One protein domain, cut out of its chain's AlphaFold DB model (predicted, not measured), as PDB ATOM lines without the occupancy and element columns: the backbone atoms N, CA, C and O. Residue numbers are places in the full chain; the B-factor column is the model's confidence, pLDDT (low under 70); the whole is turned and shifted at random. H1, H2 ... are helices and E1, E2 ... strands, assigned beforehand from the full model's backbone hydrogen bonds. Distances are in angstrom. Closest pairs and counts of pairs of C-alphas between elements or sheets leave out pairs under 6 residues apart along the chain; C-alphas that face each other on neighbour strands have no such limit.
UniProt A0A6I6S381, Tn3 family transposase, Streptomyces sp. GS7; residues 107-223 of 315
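This is residues 107 to 223 of the 315 residues of the protein "Tn3 family transposase" of Streptomyces sp. GS7 (UniProt A0A6I6S381). A strongly twisted sheet of five strands makes the body, with H3 and H4 folded back on each other over one face and H1 beside H4, over E3 and E4. An arm holding H2 sticks out past one end of the sheet and makes much of the length. The printed part has 117 residues with four named helices and five named strands in the order E1 H1 E2 E3 H2 E4 H3 H4 E5, of mixed class. The sheet's order is E2 E3 E4 E1 E5, antiparallel throughout. The whole is only just compact, close to loose, with a radius of gyration of the C-alphas of 15.7 A and spans of 47 by 35 by 24 A.

E1, residues 107 to 117, is an inner strand between E4, residues 170 to 177, and the edge strand E5, residues 216 to 222. E1 and E4 are antiparallel at 159 degrees, with N 112 and O 175 2.9 A apart; E1 and E5 are antiparallel at 142 degrees, with N 111 and O 218 2.9 A apart. H1, residues 120 to 126, is on the sheet at a height of 8.4 A. E2, residues 131 to 135, an edge strand, and E3, residues 138 to 145, form a hairpin, with N 133 and O 140 2.8 A apart. E3 and E4 are antiparallel at 163 degrees, with N 141 and O 174 2.8 A apart. H2, residues 151 to 158, is not on the sheet and touches no helix. H3, residues 188 to 194, and H4, residues 201 to 208, are on the same face, at heights of 8.8 A and 9.2 A, and both run across the strands. They touch as a helical hairpin, closest at the C-alphas of Gln 189 and Ile 207, 6.2 A, with a shallow tilt of 34 degrees, only just short of steep, opposite ways. E4, H3, H4 and E5 form a split strand-helix-strand unit, two strands running the same way with E1 between them, and its crossover is right-handed. H1 touches H4, about perpendicular at 81 degrees, closest at the C-alphas of Phe 122 and Leu 206, 7.0 A. Every O i to N i+4 pair is within hydrogen-bond range in H2, H3 and H4; in H1 1 of 3 is, beside 3 of 4 O i to N i+3 pairs.

E1 begins at C-alpha 107 (106.376, 74.050, 158.235) and is 30.5 A long. H1 is 10.3 A, E2 13.1 A and E3 22.5 A; H2 is 10.2 A and begins at C-alpha 151 (136.963, 86.297, 150.908). E4 is 22.3 A, H3 and H4 are 10.2 A each, and E5, 18.4 A, ends at C-alpha 222 (112.274, 70.523, 159.728).

The two C-alphas farthest apart, those of Glu 161 and Gly 198, are 48.0 A apart. The printed part has no cut, and the link H2 to E4, 11 residues, is long. Mean pLDDT of the printed part is 84.3, and it is under 70 at residues 125 to 130 and 180 to 185.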
ATOM      1  N   THR A 107     107.007  73.156 157.248       86.94
ATOM      2  CA  THR A 107     106.376  74.050 158.235       86.94
ATOM      3  C   THR A 107     105.296  74.945 157.625       86.94
ATOM      4  O   THR A 107     104.593  75.644 158.354       86.94
ATOM      5  N   GLY A 108     105.190  74.988 156.295       86.31
ATOM      6  CA  GLY A 108     104.360  75.933 155.546       86.31
ATOM      7  C   GLY A 108     104.976  77.332 155.436       86.31
ATOM      8  O   GLY A 108     104.626  78.080 154.527       86.31
ATOM      9  N   VAL A 109     105.934  77.678 156.299       85.56
ATOM     10  CA  VAL A 109     106.664  78.950 156.259       85.56
ATOM     11  C   VAL A 109     107.618  78.962 155.065       85.56
ATOM     12  O   VAL A 109     108.227  77.943 154.714       85.56
ATOM     13  N   ARG A 110     107.748  80.126 154.425       87.00
ATOM     14  CA  ARG A 110     108.692  80.354 153.325       87.00
ATOM     15  C   ARG A 110     109.650  81.476 153.673       87.00
ATOM     16  O   ARG A 110     109.279  82.426 154.358       87.00
ATOM     17  N   PHE A 111     110.880  81.353 153.197       87.12
ATOM     18  CA  PHE A 111     111.905  82.374 153.339       87.12
ATOM     19  C   PHE A 111     112.267  82.899 151.963       87.12
ATOM     20  O   PHE A 111     112.709  82.130 151.115       87.12
ATOM     21  N   VAL A 112     112.126  84.204 151.762       90.56
ATOM     22  CA  VAL A 112     112.819  84.889 150.675       90.56
ATOM     23  C   VAL A 112     114.144  85.357 151.246       90.56
ATOM     24  O   VAL A 112     114.153  86.211 152.127       90.56
ATOM     25  N   ILE A 113     115.254  84.803 150.789       90.75
ATOM     26  CA  ILE A 113     116.582  85.267 151.185       90.75
ATOM     27  C   ILE A 113     117.242  85.980 150.019       90.75
ATOM     28  O   ILE A 113     117.030  85.613 148.866       90.75
ATOM     29  N   GLY A 114     118.074  86.960 150.329       91.31
ATOM     30  CA  GLY A 114     118.889  87.613 149.327       91.31
ATOM     31  C   GLY A 114     120.021  88.411 149.935       91.31
ATOM     32  O   GLY A 114     120.203  88.482 151.160       91.31
ATOM     33  N   ARG A 115     120.802  89.002 149.044       91.81
ATOM     34  CA  ARG A 115     121.852  89.948 149.395       91.81
ATOM     35  C   ARG A 115     121.804  91.146 148.466       91.81
ATOM     36  O   ARG A 115     121.474  91.015 147.292       91.81
ATOM     37  N   THR A 116     122.173  92.296 149.000       93.69
ATOM     38  CA  THR A 116     122.244  93.562 148.271       93.69
ATOM     39  C   THR A 116     123.608  94.181 148.543       93.69
ATOM     40  O   THR A 116     123.986  94.226 149.716       93.69
ATOM     41  N   PRO A 117     124.370  94.644 147.535       92.62
ATOM     42  CA  PRO A 117     125.658  95.300 147.766       92.62
ATOM     43  C   PRO A 117     125.559  96.405 148.822       92.62
ATOM     44  O   PRO A 117     124.594  97.172 148.840       92.62
ATOM     45  N   LEU A 118     126.534  96.480 149.728       90.69
ATOM     46  CA  LEU A 118     126.510  97.464 150.805       90.69
ATOM     47  C   LEU A 118     126.949  98.829 150.264       90.69
ATOM     48  O   LEU A 118     128.126  99.057 150.000       90.69
ATOM     49  N   THR A 119     125.998  99.749 150.120       90.38
ATOM     50  CA  THR A 119     126.238 101.147 149.728       90.38
ATOM     51  C   THR A 119     126.107 102.079 150.935       90.38
ATOM     52  O   THR A 119     125.595 101.678 151.982       90.38
ATOM     53  N   GLU A 120     126.510 103.348 150.804       87.56
ATOM     54  CA  GLU A 120     126.285 104.359 151.854       87.56
ATOM     55  C   GLU A 120     124.800 104.489 152.231       87.56
ATOM     56  O   GLU A 120     124.471 104.613 153.412       87.56
ATOM     57  N   GLN A 121     123.902 104.372 151.243       86.69
ATOM     58  CA  GLN A 121     122.452 104.366 151.454       86.69
ATOM     59  C   GLN A 121     122.032 103.246 152.419       86.69
ATOM     60  O   GLN A 121     121.264 103.476 153.352       86.69
ATOM     61  N   PHE A 122     122.555 102.031 152.231       86.12
ATOM     62  CA  PHE A 122     122.154 100.860 153.019       86.12
ATOM     63  C   PHE A 122     122.971 100.663 154.300       86.12
ATOM     64  O   PHE A 122     122.505 100.007 155.236       86.12
ATOM     65  N   ALA A 123     124.147 101.284 154.402       79.12
ATOM     66  CA  ALA A 123     124.922 101.325 155.638       79.12
ATOM     67  C   ALA A 123     124.117 101.962 156.786       79.12
ATOM     68  O   ALA A 123     124.204 101.519 157.928       79.12
ATOM     69  N   GLY A 124     123.262 102.944 156.477       72.12
ATOM     70  CA  GLY A 124     122.360 103.569 157.448       72.12
ATOM     71  C   GLY A 124     121.249 102.652 157.978       72.12
ATOM     72  O   GLY A 124     120.810 102.831 159.112       72.12
ATOM     73  N   LEU A 125     120.827 101.650 157.198       68.12
ATOM     74  CA  LEU A 125     119.802 100.671 157.594       68.12
ATOM     75  C   LEU A 125     120.347  99.593 158.538       68.12
ATOM     76  O   LEU A 125     119.582  98.901 159.204       68.12
ATOM     77  N   SER A 126     121.670  99.458 158.590       62.69
ATOM     78  CA  SER A 126     122.407  98.459 159.364       62.69
ATOM     79  C   SER A 126     123.376  99.121 160.347       62.69
ATOM     80  O   SER A 126     124.490  98.650 160.558       62.69
ATOM     81  N   ARG A 127     122.955 100.236 160.968       54.69
ATOM     82  CA  ARG A 127     123.748 100.925 162.007       54.69
ATOM     83  C   ARG A 127     124.072 100.033 163.217       54.69
ATOM     84  O   ARG A 127     125.014 100.339 163.933       54.69
ATOM     85  N   ALA A 128     123.327  98.942 163.405       53.75
ATOM     86  CA  ALA A 128     123.690  97.797 164.240       53.75
ATOM     87  C   ALA A 128     123.880  96.544 163.358       53.75
ATOM     88  O   ALA A 128     123.390  96.499 162.227       53.75
ATOM     89  N   TYR A 129     124.527  95.499 163.890       50.38
ATOM     90  CA  TYR A 129     124.854  94.240 163.190       50.38
ATOM     91  C   TYR A 129     123.640  93.469 162.607       50.38
ATOM     92  O   TYR A 129     123.804  92.461 161.911       50.38
ATOM     93  N   GLY A 130     122.407  93.934 162.844       64.12
ATOM     94  CA  GLY A 130     121.208  93.556 162.100       64.12
ATOM     95  C   GLY A 130     119.940  94.265 162.583       64.12
ATOM     96  O   GLY A 130     119.945  94.952 163.598       64.12
ATOM     97  N   GLY A 131     118.837  94.075 161.860       72.00
ATOM     98  CA  GLY A 131     117.515  94.580 162.226       72.00
ATOM     99  C   GLY A 131     116.404  93.601 161.855       72.00
ATOM    100  O   GLY A 131     116.522  92.846 160.889       72.00
ATOM    101  N   LYS A 132     115.317  93.616 162.634       81.38
ATOM    102  CA  LYS A 132     114.049  92.963 162.293       81.38
ATOM    103  C   LYS A 132     112.985  94.036 162.114       81.38
ATOM    104  O   LYS A 132     112.663  94.750 163.056       81.38
ATOM    105  N   ILE A 133     112.418  94.099 160.920       81.81
ATOM    106  CA  ILE A 133     111.317  94.987 160.570       81.81
ATOM    107  C   ILE A 133     110.073  94.125 160.392       81.81
ATOM    108  O   ILE A 133     110.125  93.081 159.745       81.81
ATOM    109  N   VAL A 134     108.958  94.547 160.975       82.62
ATOM    110  CA  VAL A 134     107.663  93.876 160.838       82.62
ATOM    111  C   VAL A 134     106.709  94.832 160.135       82.62
ATOM    112  O   VAL A 134     106.626  95.996 160.508       82.62
ATOM    113  N   GLY A 135     106.003  94.343 159.120       77.88
ATOM    114  CA  GLY A 135     105.004  95.123 158.391       77.88
ATOM    115  C   GLY A 135     104.302  94.275 157.339       77.88
ATOM    116  O   GLY A 135     104.842  93.267 156.890       77.88
ATOM    117  N   GLY A 136     103.075  94.630 156.952       73.81
ATOM    118  CA  GLY A 136     102.361  93.934 155.866       73.81
ATOM    119  C   GLY A 136     102.201  92.415 156.060       73.81
ATOM    120  O   GLY A 136     102.152  91.673 155.080       73.81
ATOM    121  N   GLY A 137     102.168  91.940 157.312       78.19
ATOM    122  CA  GLY A 137     102.064  90.513 157.643       78.19
ATOM    123  C   GLY A 137     103.340  89.689 157.418       78.19
ATOM    124  O   GLY A 137     103.267  88.463 157.417       78.19
ATOM    125  N   VAL A 138     104.500  90.328 157.223       84.56
ATOM    126  CA  VAL A 138     105.802  89.661 157.040       84.56
ATOM    127  C   VAL A 138     106.872  90.241 157.970       84.56
ATOM    128  O   VAL A 138     106.763  91.378 158.436       84.56
ATOM    129  N   SER A 139     107.902  89.447 158.263       85.31
ATOM    130  CA  SER A 139     109.097  89.922 158.973       85.31
ATOM    131  C   SER A 139     110.260  90.003 157.997       85.31
ATOM    132  O   SER A 139     110.591  88.999 157.376       85.31
ATOM    133  N   LEU A 140     110.914  91.155 157.900       85.31
ATOM    134  CA  LEU A 140     112.183  91.324 157.199       85.31
ATOM    135  C   LEU A 140     113.321  91.337 158.220       85.31
ATOM    136  O   LEU A 140     113.392  92.213 159.076       85.31
ATOM    137  N   LEU A 141     114.216  90.368 158.114       85.75
ATOM    138  CA  LEU A 141     115.488  90.334 158.821       85.75
ATOM    139  C   LEU A 141     116.553  90.887 157.881       85.75
ATOM    140  O   LEU A 141     116.591  90.489 156.722       85.75
ATOM    141  N   LEU A 142     117.429  91.761 158.360       84.56
ATOM    142  CA  LEU A 142     118.576  92.237 157.588       84.56
ATOM    143  C   LEU A 142     119.817  92.395 158.462       84.56
ATOM    144  O   LEU A 142     119.704  92.543 159.676       84.56
ATOM    145  N   GLY A 143     121.000  92.354 157.859       83.44
ATOM    146  CA  GLY A 143     122.267  92.615 158.536       83.44
ATOM    147  C   GLY A 143     123.404  92.830 157.549       83.44
ATOM    148  O   GLY A 143     123.438  92.199 156.492       83.44
ATOM    149  N   ALA A 144     124.317  93.740 157.883       86.12
ATOM    150  CA  ALA A 144     125.503  93.984 157.075       86.12
ATOM    151  C   ALA A 144     126.533  92.871 157.285       86.12
ATOM    152  O   ALA A 144     126.886  92.532 158.412       86.12
ATOM    153  N   MET A 145     127.027  92.336 156.178       85.69
ATOM    154  CA  MET A 145     128.197  91.482 156.095       85.69
ATOM    155  C   MET A 145     129.345  92.362 155.617       85.69
ATOM    156  O   MET A 145     129.343  92.813 154.471       85.69
ATOM    157  N   ARG A 146     130.277  92.643 156.527       86.81
ATOM    158  CA  ARG A 146     131.488  93.410 156.244       86.81
ATOM    159  C   ARG A 146     132.690  92.494 156.346       86.81
ATOM    160  O   ARG A 146     132.829  91.783 157.341       86.81
ATOM    161  N   PHE A 147     133.544  92.518 155.336       85.19
ATOM    162  CA  PHE A 147     134.746  91.704 155.290       85.19
ATOM    163  C   PHE A 147     135.968  92.591 155.536       85.19
ATOM    164  O   PHE A 147     136.291  93.416 154.685       85.19
ATOM    165  N   PRO A 148     136.690  92.428 156.664       87.25
ATOM    166  CA  PRO A 148     137.960  93.130 156.872       87.25
ATOM    167  C   PRO A 148     138.988  92.806 155.782       87.25
ATOM    168  O   PRO A 148     139.798  93.649 155.410       87.25
ATOM    169  N   ILE A 149     138.936  91.572 155.271       86.56
ATOM    170  CA  ILE A 149     139.690  91.093 154.114       86.56
ATOM    171  C   ILE A 149     138.682  90.391 153.196       86.56
ATOM    172  O   ILE A 149     137.999  89.480 153.676       86.56
ATOM    173  N   PRO A 150     138.565  90.775 151.911       89.38
ATOM    174  CA  PRO A 150     137.657  90.116 150.978       89.38
ATOM    175  C   PRO A 150     137.885  88.593 150.934       89.38
ATOM    176  O   PRO A 150     139.041  88.161 150.931       89.38
ATOM    177  N   PRO A 151     136.828  87.755 150.860       86.81
ATOM    178  CA  PRO A 151     136.963  86.297 150.908       86.81
ATOM    179  C   PRO A 151     137.936  85.722 149.876       86.81
ATOM    180  O   PRO A 151     138.689  84.805 150.189       86.81
ATOM    181  N   LYS A 152     137.967  86.286 148.665       90.62
ATOM    182  CA  LYS A 152     138.905  85.888 147.613       90.62
ATOM    183  C   LYS A 152     140.364  86.126 148.019       90.62
ATOM    184  O   LYS A 152     141.169  85.208 147.936       90.62
ATOM    185  N   GLU A 153     140.686  87.314 148.526       92.25
ATOM    186  CA  GLU A 153     142.037  87.633 149.010       92.25
ATOM    187  C   GLU A 153     142.425  86.804 150.240       92.25
ATOM    188  O   GLU A 153     143.589  86.445 150.417       92.25
ATOM    189  N   ALA A 154     141.459  86.512 151.116       88.62
ATOM    190  CA  ALA A 154     141.681  85.639 152.260       88.62
ATOM    191  C   ALA A 154     142.007  84.207 151.806       88.62
ATOM    192  O   ALA A 154     142.958  83.619 152.318       88.62
ATOM    193  N   ALA A 155     141.281  83.673 150.817       88.88
ATOM    194  CA  ALA A 155     141.557  82.359 150.241       88.88
ATOM    195  C   ALA A 155     142.934  82.309 149.569       88.88
ATOM    196  O   ALA A 155     143.721  81.429 149.888       88.88
ATOM    197  N   GLU A 156     143.293  83.302 148.751       92.56
ATOM    198  CA  GLU A 156     144.620  83.381 148.115       92.56
ATOM    199  C   GLU A 156     145.782  83.335 149.129       92.56
ATOM    200  O   GLU A 156     146.862  82.838 148.812       92.56
ATOM    201  N   LYS A 157     145.566  83.833 150.355       91.38
ATOM    202  CA  LYS A 157     146.569  83.837 151.432       91.38
ATOM    203  C   LYS A 157     146.563  82.565 152.280       91.38
ATOM    204  O   LYS A 157     147.632  82.094 152.654       91.38
ATOM    205  N   LEU A 158     145.382  82.069 152.650       91.19
ATOM    206  CA  LEU A 158     145.221  81.010 153.655       91.19
ATOM    207  C   LEU A 158     145.045  79.616 153.047       91.19
ATOM    208  O   LEU A 158     145.410  78.633 153.682       91.19
ATOM    209  N   ALA A 159     144.477  79.536 151.847       89.12
ATOM    210  CA  ALA A 159     144.161  78.299 151.140       89.12
ATOM    211  C   ALA A 159     144.204  78.556 149.618       89.12
ATOM    212  O   ALA A 159     143.151  78.621 148.978       89.12
ATOM    213  N   PRO A 160     145.398  78.781 149.026       87.50
ATOM    214  CA  PRO A 160     145.554  79.195 147.625       87.50
ATOM    215  C   PRO A 160     144.997  78.189 146.606       87.50
ATOM    216  O   PRO A 160     144.771  78.529 145.446       87.50
ATOM    217  N   GLU A 161     144.768  76.947 147.022       90.50
ATOM    218  CA  GLU A 161     144.084  75.910 146.257       90.50
ATOM    219  C   GLU A 161     142.565  76.129 146.139       90.50
ATOM    220  O   GLU A 161     141.923  75.553 145.258       90.50
ATOM    221  N   VAL A 162     141.976  76.963 147.000       87.94
ATOM    222  CA  VAL A 162     140.545  77.270 147.017       87.94
ATOM    223  C   VAL A 162     140.283  78.537 146.214       87.94
ATOM    224  O   VAL A 162     140.726  79.629 146.556       87.94
ATOM    225  N   THR A 163     139.487  78.416 145.153       89.44
ATOM    226  CA  THR A 163     139.000  79.582 144.408       89.44
ATOM    227  C   THR A 163     137.656  80.030 144.967       89.44
ATOM    228  O   THR A 163     136.651  79.339 144.803       89.44
ATOM    229  N   LEU A 164     137.632  81.199 145.608       84.88
ATOM    230  CA  LEU A 164     136.397  81.841 146.057       84.88
ATOM    231  C   LEU A 164     135.957  82.953 145.091       84.88
ATOM    232  O   LEU A 164     136.801  83.609 144.474       84.88
ATOM    233  N   PRO A 165     134.637  83.180 144.951       85.12
ATOM    234  CA  PRO A 165     134.116  84.293 144.171       85.12
ATOM    235  C   PRO A 165     134.555  85.641 144.754       85.12
ATOM    236  O   PRO A 165     134.764  85.783 145.961       85.12
ATOM    237  N   ASP A 166     134.645  86.641 143.880       87.69
ATOM    238  CA  ASP A 166     134.956  88.016 144.266       87.69
ATOM    239  C   ASP A 166     133.723  88.658 144.919       87.69
ATOM    240  O   ASP A 166     132.793  89.106 144.245       87.69
ATOM    241  N   ILE A 167     133.655  88.574 146.248       86.81
ATOM    242  CA  ILE A 167     132.532  89.049 147.060       86.81
ATOM    243  C   ILE A 167     132.996  90.249 147.886       86.81
ATOM    244  O   ILE A 167     133.936  90.148 148.671       86.81
ATOM    245  N   HIS A 168     132.278  91.361 147.751       87.75
ATOM    246  CA  HIS A 168     132.447  92.558 148.576       87.75
ATOM    247  C   HIS A 168     131.384  92.633 149.674       87.75
ATOM    248  O   HIS A 168     130.491  91.791 149.735       87.75
ATOM    249  N   ASP A 169     131.464  93.654 150.526       91.06
ATOM    250  CA  ASP A 169     130.473  93.919 151.566       91.06
ATOM    251  C   ASP A 169     129.040  93.954 151.008       91.06
ATOM    252  O   ASP A 169     128.750  94.553 149.966       91.06
ATOM    253  N   TYR A 170     128.110  93.341 151.736       90.94
ATOM    254  CA  TYR A 170     126.701  93.287 151.347       90.94
ATOM    255  C   TYR A 170     125.779  93.327 152.559       90.94
ATOM    256  O   TYR A 170     126.131  92.909 153.656       90.94
ATOM    257  N   VAL A 171     124.550  93.787 152.367       89.56
ATOM    258  CA  VAL A 171     123.456  93.566 153.308       89.56
ATOM    259  C   VAL A 171     122.797  92.240 152.968       89.56
ATOM    260  O   VAL A 171     122.225  92.078 151.891       89.56
ATOM    261  N   ARG A 172     122.861  91.279 153.887       90.06
ATOM    262  CA  ARG A 172     122.054  90.061 153.812       90.06
ATOM    263  C   ARG A 172     120.662  90.373 154.321       90.06
ATOM    264  O   ARG A 172     120.527  91.017 155.359       90.06
ATOM    265  N   TRP A 173     119.642  89.852 153.660       89.88
ATOM    266  CA  TRP A 173     118.272  89.954 154.132       89.88
ATOM    267  C   TRP A 173     117.515  88.632 153.985       89.88
ATOM    268  O   TRP A 173     117.854  87.772 153.172       89.88
ATOM    269  N   ALA A 174     116.510  88.450 154.835       89.19
ATOM    270  CA  ALA A 174     115.610  87.311 154.837       89.19
ATOM    271  C   ALA A 174     114.199  87.782 155.202       89.19
ATOM    272  O   ALA A 174     113.964  88.250 156.314       89.19
ATOM    273  N   MET A 175     113.256  87.658 154.274       89.56
ATOM    274  CA  MET A 175     111.841  87.898 154.513       89.56
ATOM    275  C   MET A 175     111.139  86.584 154.850       89.56
ATOM    276  O   MET A 175     111.148  85.636 154.064       89.56
ATOM    277  N   VAL A 176     110.508  86.548 156.017       87.75
ATOM    278  CA  VAL A 176     109.707  85.423 156.493       87.75
ATOM    279  C   VAL A 176     108.268  85.620 156.042       87.75
ATOM    280  O   VAL A 176     107.614  86.587 156.443       87.75
ATOM    281  N   LEU A 177     107.781  84.697 155.217       85.44
ATOM    282  CA  LEU A 177     106.414  84.686 154.712       85.44
ATOM    283  C   LEU A 177     105.554  83.705 155.524       85.44
ATOM    284  O   LEU A 177     106.025  82.608 155.848       85.44
ATOM    285  N   PRO A 178     104.295  84.062 155.829       79.50
ATOM    286  CA  PRO A 178     103.393  83.178 156.552       79.50
ATOM    287  C   PRO A 178     103.036  81.920 155.744       79.50
ATOM    288  O   PRO A 178     103.169  81.908 154.513       79.50
ATOM    289  N   PRO A 179     102.537  80.869 156.426       71.12
ATOM    290  CA  PRO A 179     101.944  79.712 155.772       71.12
ATOM    291  C   PRO A 179     100.882  80.142 154.756       71.12
ATOM    292  O   PRO A 179     100.125  81.075 155.019       71.12
ATOM    293  N   ASN A 180     100.814  79.449 153.614       63.88
ATOM    294  CA  ASN A 180      99.899  79.695 152.481       63.88
ATOM    295  C   ASN A 180     100.361  80.728 151.436       63.88
ATOM    296  O   ASN A 180      99.578  81.117 150.569       63.88
ATOM    297  N   GLY A 181     101.627  81.151 151.453       56.03
ATOM    298  CA  GLY A 181     102.224  81.790 150.280       56.03
ATOM    299  C   GLY A 181     102.396  80.772 149.149       56.03
ATOM    300  O   GLY A 181     103.159  79.819 149.305       56.03
ATOM    301  N   SER A 182     101.696  80.956 148.026       53.56
ATOM    302  CA  SER A 182     102.028  80.248 146.784       53.56
ATOM    303  C   SER A 182     103.491  80.532 146.438       53.56
ATOM    304  O   SER A 182     103.925  81.687 146.489       53.56
ATOM    305  N   LEU A 183     104.252  79.488 146.107       58.28
ATOM    306  CA  LEU A 183     105.503  79.643 145.371       58.28
ATOM    307  C   LEU A 183     105.107  79.947 143.920       58.28
ATOM    308  O   LEU A 183     105.140  79.062 143.067       58.28
ATOM    309  N   ASP A 184     104.619  81.162 143.665       58.06
ATOM    310  CA  ASP A 184     104.363  81.608 142.296       58.06
ATOM    311  C   ASP A 184     105.682  81.581 141.509       58.06
ATOM    312  O   ASP A 184     106.770  81.621 142.083       58.06
ATOM    313  N   THR A 185     105.615  81.542 140.177       59.47
ATOM    314  CA  THR A 185     106.801  81.587 139.296       59.47
ATOM    315  C   THR A 185     107.556  82.925 139.343       59.47
ATOM    316  O   THR A 185     108.375  83.203 138.471       59.47
ATOM    317  N   SER A 186     107.245  83.778 140.319       73.38
ATOM    318  CA  SER A 186     107.912  85.041 140.591       73.38
ATOM    319  C   SER A 186     109.298  84.822 141.186       73.38
ATOM    320  O   SER A 186     109.535  83.909 141.979       73.38
ATOM    321  N   THR A 187     110.212  85.723 140.858       84.81
ATOM    322  CA  THR A 187     111.540  85.765 141.472       84.81
ATOM    323  C   THR A 187     111.450  86.029 142.982       84.81
ATOM    324  O   THR A 187     110.444  86.532 143.502       84.81
ATOM    325  N   ALA A 188     112.526  85.723 143.713       85.50
ATOM    326  CA  ALA A 188     112.649  86.053 145.133       85.50
ATOM    327  C   ALA A 188     112.398  87.552 145.385       85.50
ATOM    328  O   ALA A 188     111.622  87.927 146.265       85.50
ATOM    329  N   GLN A 189     112.988  88.403 144.545       89.25
ATOM    330  CA  GLN A 189     112.824  89.852 144.599       89.25
ATOM    331  C   GLN A 189     111.361  90.283 144.413       89.25
ATOM    332  O   GLN A 189     110.828  91.002 145.255       89.25
ATOM    333  N   GLU A 190     110.684  89.826 143.355       89.44
ATOM    334  CA  GLU A 190     109.274  90.165 143.096       89.44
ATOM    335  C   GLU A 190     108.360  89.710 144.238       89.44
ATOM    336  O   GLU A 190     107.487  90.461 144.688       89.44
ATOM    337  N   THR A 191     108.609  88.503 144.753       89.19
ATOM    338  CA  THR A 191     107.872  87.939 145.887       89.19
ATOM    339  C   THR A 191     107.992  88.851 147.107       89.19
ATOM    340  O   THR A 191     106.972  89.210 147.702       89.19
ATOM    341  N   ALA A 192     109.208  89.281 147.453       90.31
ATOM    342  CA  ALA A 192     109.434  90.200 148.564       90.31
ATOM    343  C   ALA A 192     108.785  91.572 148.316       90.31
ATOM    344  O   ALA A 192     108.028  92.051 149.160       90.31
ATOM    345  N   LEU A 193     108.996  92.179 147.143       91.38
ATOM    346  CA  LEU A 193     108.467  93.510 146.818       91.38
ATOM    347  C   LEU A 193     106.936  93.573 146.851       91.38
ATOM    348  O   LEU A 193     106.381  94.603 147.246       91.38
ATOM    349  N   SER A 194     106.249  92.479 146.504       90.00
ATOM    350  CA  SER A 194     104.784  92.384 146.585       90.00
ATOM    351  C   SER A 194     104.240  92.597 148.007       90.00
ATOM    352  O   SER A 194     103.103  93.039 148.179       90.00
ATOM    353  N   ARG A 195     105.059  92.332 149.036       87.62
ATOM    354  CA  ARG A 195     104.705  92.445 150.463       87.62
ATOM    355  C   ARG A 195     105.117  93.773 151.095       87.62
ATOM    356  O   ARG A 195     104.804  94.020 152.255       87.62
ATOM    357  N   MET A 196     105.767  94.652 150.332       87.31
ATOM    358  CA  MET A 196     106.363  95.896 150.835       87.31
ATOM    359  C   MET A 196     105.563  97.154 150.478       87.31
ATOM    360  O   MET A 196     106.109  98.256 150.383       87.31
ATOM    361  N   LYS A 197     104.251  97.026 150.252       85.31
ATOM    362  CA  LYS A 197     103.390  98.188 149.995       85.31
ATOM    363  C   LYS A 197     103.376  99.103 151.227       85.31
ATOM    364  O   LYS A 197     103.010  98.662 152.310       85.31
ATOM    365  N   GLY A 198     103.754 100.370 151.051       83.56
ATOM    366  CA  GLY A 198     103.778 101.367 152.131       83.56
ATOM    367  C   GLY A 198     105.004 101.305 153.049       83.56
ATOM    368  O   GLY A 198     105.070 102.063 154.009       83.56
ATOM    369  N   TRP A 199     105.977 100.436 152.761       86.69
ATOM    370  CA  TRP A 199     107.237 100.392 153.503       86.69
ATOM    371  C   TRP A 199     108.130 101.591 153.161       86.69
ATOM    372  O   TRP A 199     107.977 102.218 152.111       86.69
ATOM    373  N   HIS A 200     109.092 101.881 154.041       86.31
ATOM    374  CA  HIS A 200     110.058 102.957 153.833       86.31
ATOM    375  C   HIS A 200     110.799 102.797 152.488       86.31
ATOM    376  O   HIS A 200     111.238 101.680 152.185       86.31
ATOM    377  N   PRO A 201     110.994 103.880 151.705       86.38
ATOM    378  CA  PRO A 201     111.637 103.813 150.392       86.38
ATOM    379  C   PRO A 201     112.993 103.106 150.396       86.38
ATOM    380  O   PRO A 201     113.246 102.300 149.511       86.38
ATOM    381  N   ASP A 202     113.825 103.320 151.418       86.50
ATOM    382  CA  ASP A 202     115.138 102.660 151.504       86.50
ATOM    383  C   ASP A 202     115.055 101.144 151.727       86.50
ATOM    384  O   ASP A 202     115.860 100.401 151.173       86.50
ATOM    385  N   LEU A 203     114.070 100.658 152.495       88.56
ATOM    386  CA  LEU A 203     113.868  99.214 152.672       88.56
ATOM    387  C   LEU A 203     113.405  98.579 151.363       88.56
ATOM    388  O   LEU A 203     113.824  97.479 151.020       88.56
ATOM    389  N   ARG A 204     112.549  99.282 150.619       91.88
ATOM    390  CA  ARG A 204     112.111  98.838 149.298       91.88
ATOM    391  C   ARG A 204     113.275  98.842 148.300       91.88
ATOM    392  O   ARG A 204     113.486  97.832 147.635       91.88
ATOM    393  N   ALA A 205     114.058  99.919 148.264       92.56
ATOM    394  CA  ALA A 205     115.237 100.053 147.411       92.56
ATOM    395  C   ALA A 205     116.284  98.965 147.695       92.56
ATOM    396  O   ALA A 205     116.895  98.451 146.762       92.56
ATOM    397  N   LEU A 206     116.447  98.564 148.964       92.31
ATOM    398  CA  LEU A 206     117.315  97.452 149.357       92.31
ATOM    399  C   LEU A 206     116.942  96.157 148.622       92.31
ATOM    400  O   LEU A 206     117.824  95.452 148.140       92.31
ATOM    401  N   ILE A 207     115.648  95.847 148.519       94.19
ATOM    402  CA  ILE A 207     115.171  94.647 147.824       94.19
ATOM    403  C   ILE A 207     115.206  94.840 146.302       94.19
ATOM    404  O   ILE A 207     115.597  93.916 145.597       94.19
ATOM    405  N   GLU A 208     114.868  96.025 145.782       94.94
ATOM    406  CA  GLU A 208     114.944  96.352 144.341       94.94
ATOM    407  C   GLU A 208     116.371  96.257 143.776       94.94
ATOM    408  O   GLU A 208     116.551  95.914 142.611       94.94
ATOM    409  N   GLN A 209     117.388  96.521 144.598       94.94
ATOM    410  CA  GLN A 209     118.804  96.442 144.218       94.94
ATOM    411  C   GLN A 209     119.460  95.106 144.600       94.94
ATOM    412  O   GLN A 209     120.681  94.970 144.503       94.94
ATOM    413  N   ALA A 210     118.679  94.129 145.072       94.25
ATOM    414  CA  ALA A 210     119.204  92.822 145.436       94.25
ATOM    415  C   ALA A 210     119.828  92.100 144.235       94.25
ATOM    416  O   ALA A 210     119.327  92.171 143.116       94.25
ATOM    417  N   ASP A 211     120.907  91.371 144.506       91.06
ATOM    418  CA  ASP A 211     121.582  90.494 143.556       91.06
ATOM    419  C   ASP A 211     120.629  89.341 143.175       91.06
ATOM    420  O   ASP A 211     120.311  88.512 144.043       91.06
ATOM    421  N   PRO A 212     120.130  89.287 141.925       86.81
ATOM    422  CA  PRO A 212     119.127  88.304 141.523       86.81
ATOM    423  C   PRO A 212     119.684  86.878 141.519       86.81
ATOM    424  O   PRO A 212     118.946  85.946 141.833       86.81
ATOM    425  N   ASP A 213     120.981  86.708 141.250       87.81
ATOM    426  CA  ASP A 213     121.633  85.396 141.192       87.81
ATOM    427  C   ASP A 213     121.885  84.819 142.592       87.81
ATOM    428  O   ASP A 213     122.094  83.618 142.761       87.81
ATOM    429  N   ASN A 214     121.836  85.669 143.621       85.94
ATOM    430  CA  ASN A 214     122.048  85.298 145.020       85.94
ATOM    431  C   ASN A 214     120.820  85.574 145.891       85.94
ATOM    432  O   ASN A 214     120.934  85.737 147.111       85.94
ATOM    433  N   SER A 215     119.643  85.604 145.267       87.62
ATOM    434  CA  SER A 215     118.357  85.726 145.942       87.62
ATOM    435  C   SER A 215     117.466  84.540 145.592       87.62
ATOM    436  O   SER A 215     117.293  84.194 144.428       87.62
ATOM    437  N   THR A 216     116.889  83.893 146.600       89.88
ATOM    438  CA  THR A 216     116.097  82.676 146.403       89.88
ATOM    439  C   THR A 216     114.946  82.571 147.396       89.88
ATOM    440  O   THR A 216     114.952  83.180 148.467       89.88
ATOM    441  N   LEU A 217     113.940  81.794 147.013       87.25
ATOM    442  CA  LEU A 217     112.762  81.487 147.806       87.25
ATOM    443  C   LEU A 217     112.836  80.021 148.234       87.25
ATOM    444  O   LEU A 217     112.895  79.124 147.397       87.25
ATOM    445  N   LEU A 218     112.840  79.778 149.543       85.50
ATOM    446  CA  LEU A 218     113.086  78.458 150.116       85.50
ATOM    447  C   LEU A 218     111.936  78.026 151.036       85.50
ATOM    448  O   LEU A 218     111.493  78.816 151.883       85.50
ATOM    449  N   PRO A 219     111.452  76.774 150.921       85.75
ATOM    450  CA  PRO A 219     110.606  76.181 151.943       85.75
ATOM    451  C   PRO A 219     111.418  75.878 153.203       85.75
ATOM    452  O   PRO A 219     112.567  75.440 153.129       85.75
ATOM    453  N   ILE A 220     110.807  76.079 154.371       85.50
ATOM    454  CA  ILE A 220     111.424  75.720 155.649       85.50
ATOM    455  C   ILE A 220     110.964  74.321 156.049       85.50
ATOM    456  O   ILE A 220     109.865  74.132 156.578       85.50
ATOM    457  N   GLY A 221     111.827  73.344 155.768       87.25
ATOM    458  CA  GLY A 221     111.693  71.969 156.232       87.25
ATOM    459  C   GLY A 221     112.338  71.774 157.601       87.25
ATOM    460  O   GLY A 221     113.380  72.360 157.891       87.25
ATOM    461  N   VAL A 222     111.730  70.928 158.427       92.25
ATOM    462  CA  VAL A 222     112.274  70.523 159.728       92.25
ATOM    463  C   VAL A 222     112.409  69.019 159.810       92.25
ATOM    464  O   VAL A 222     111.581  68.289 159.271       92.25
ATOM    465  N   VAL A 223     113.428  68.554 160.515       94.75
ATOM    466  CA  VAL A 223     113.623  67.138 160.823       94.75
ATOM    467  C   VAL A 223     113.769  67.070 162.328       94.75
ATOM    468  O   VAL A 223     114.690  67.660 162.871       94.75
TER     469      VAL A 223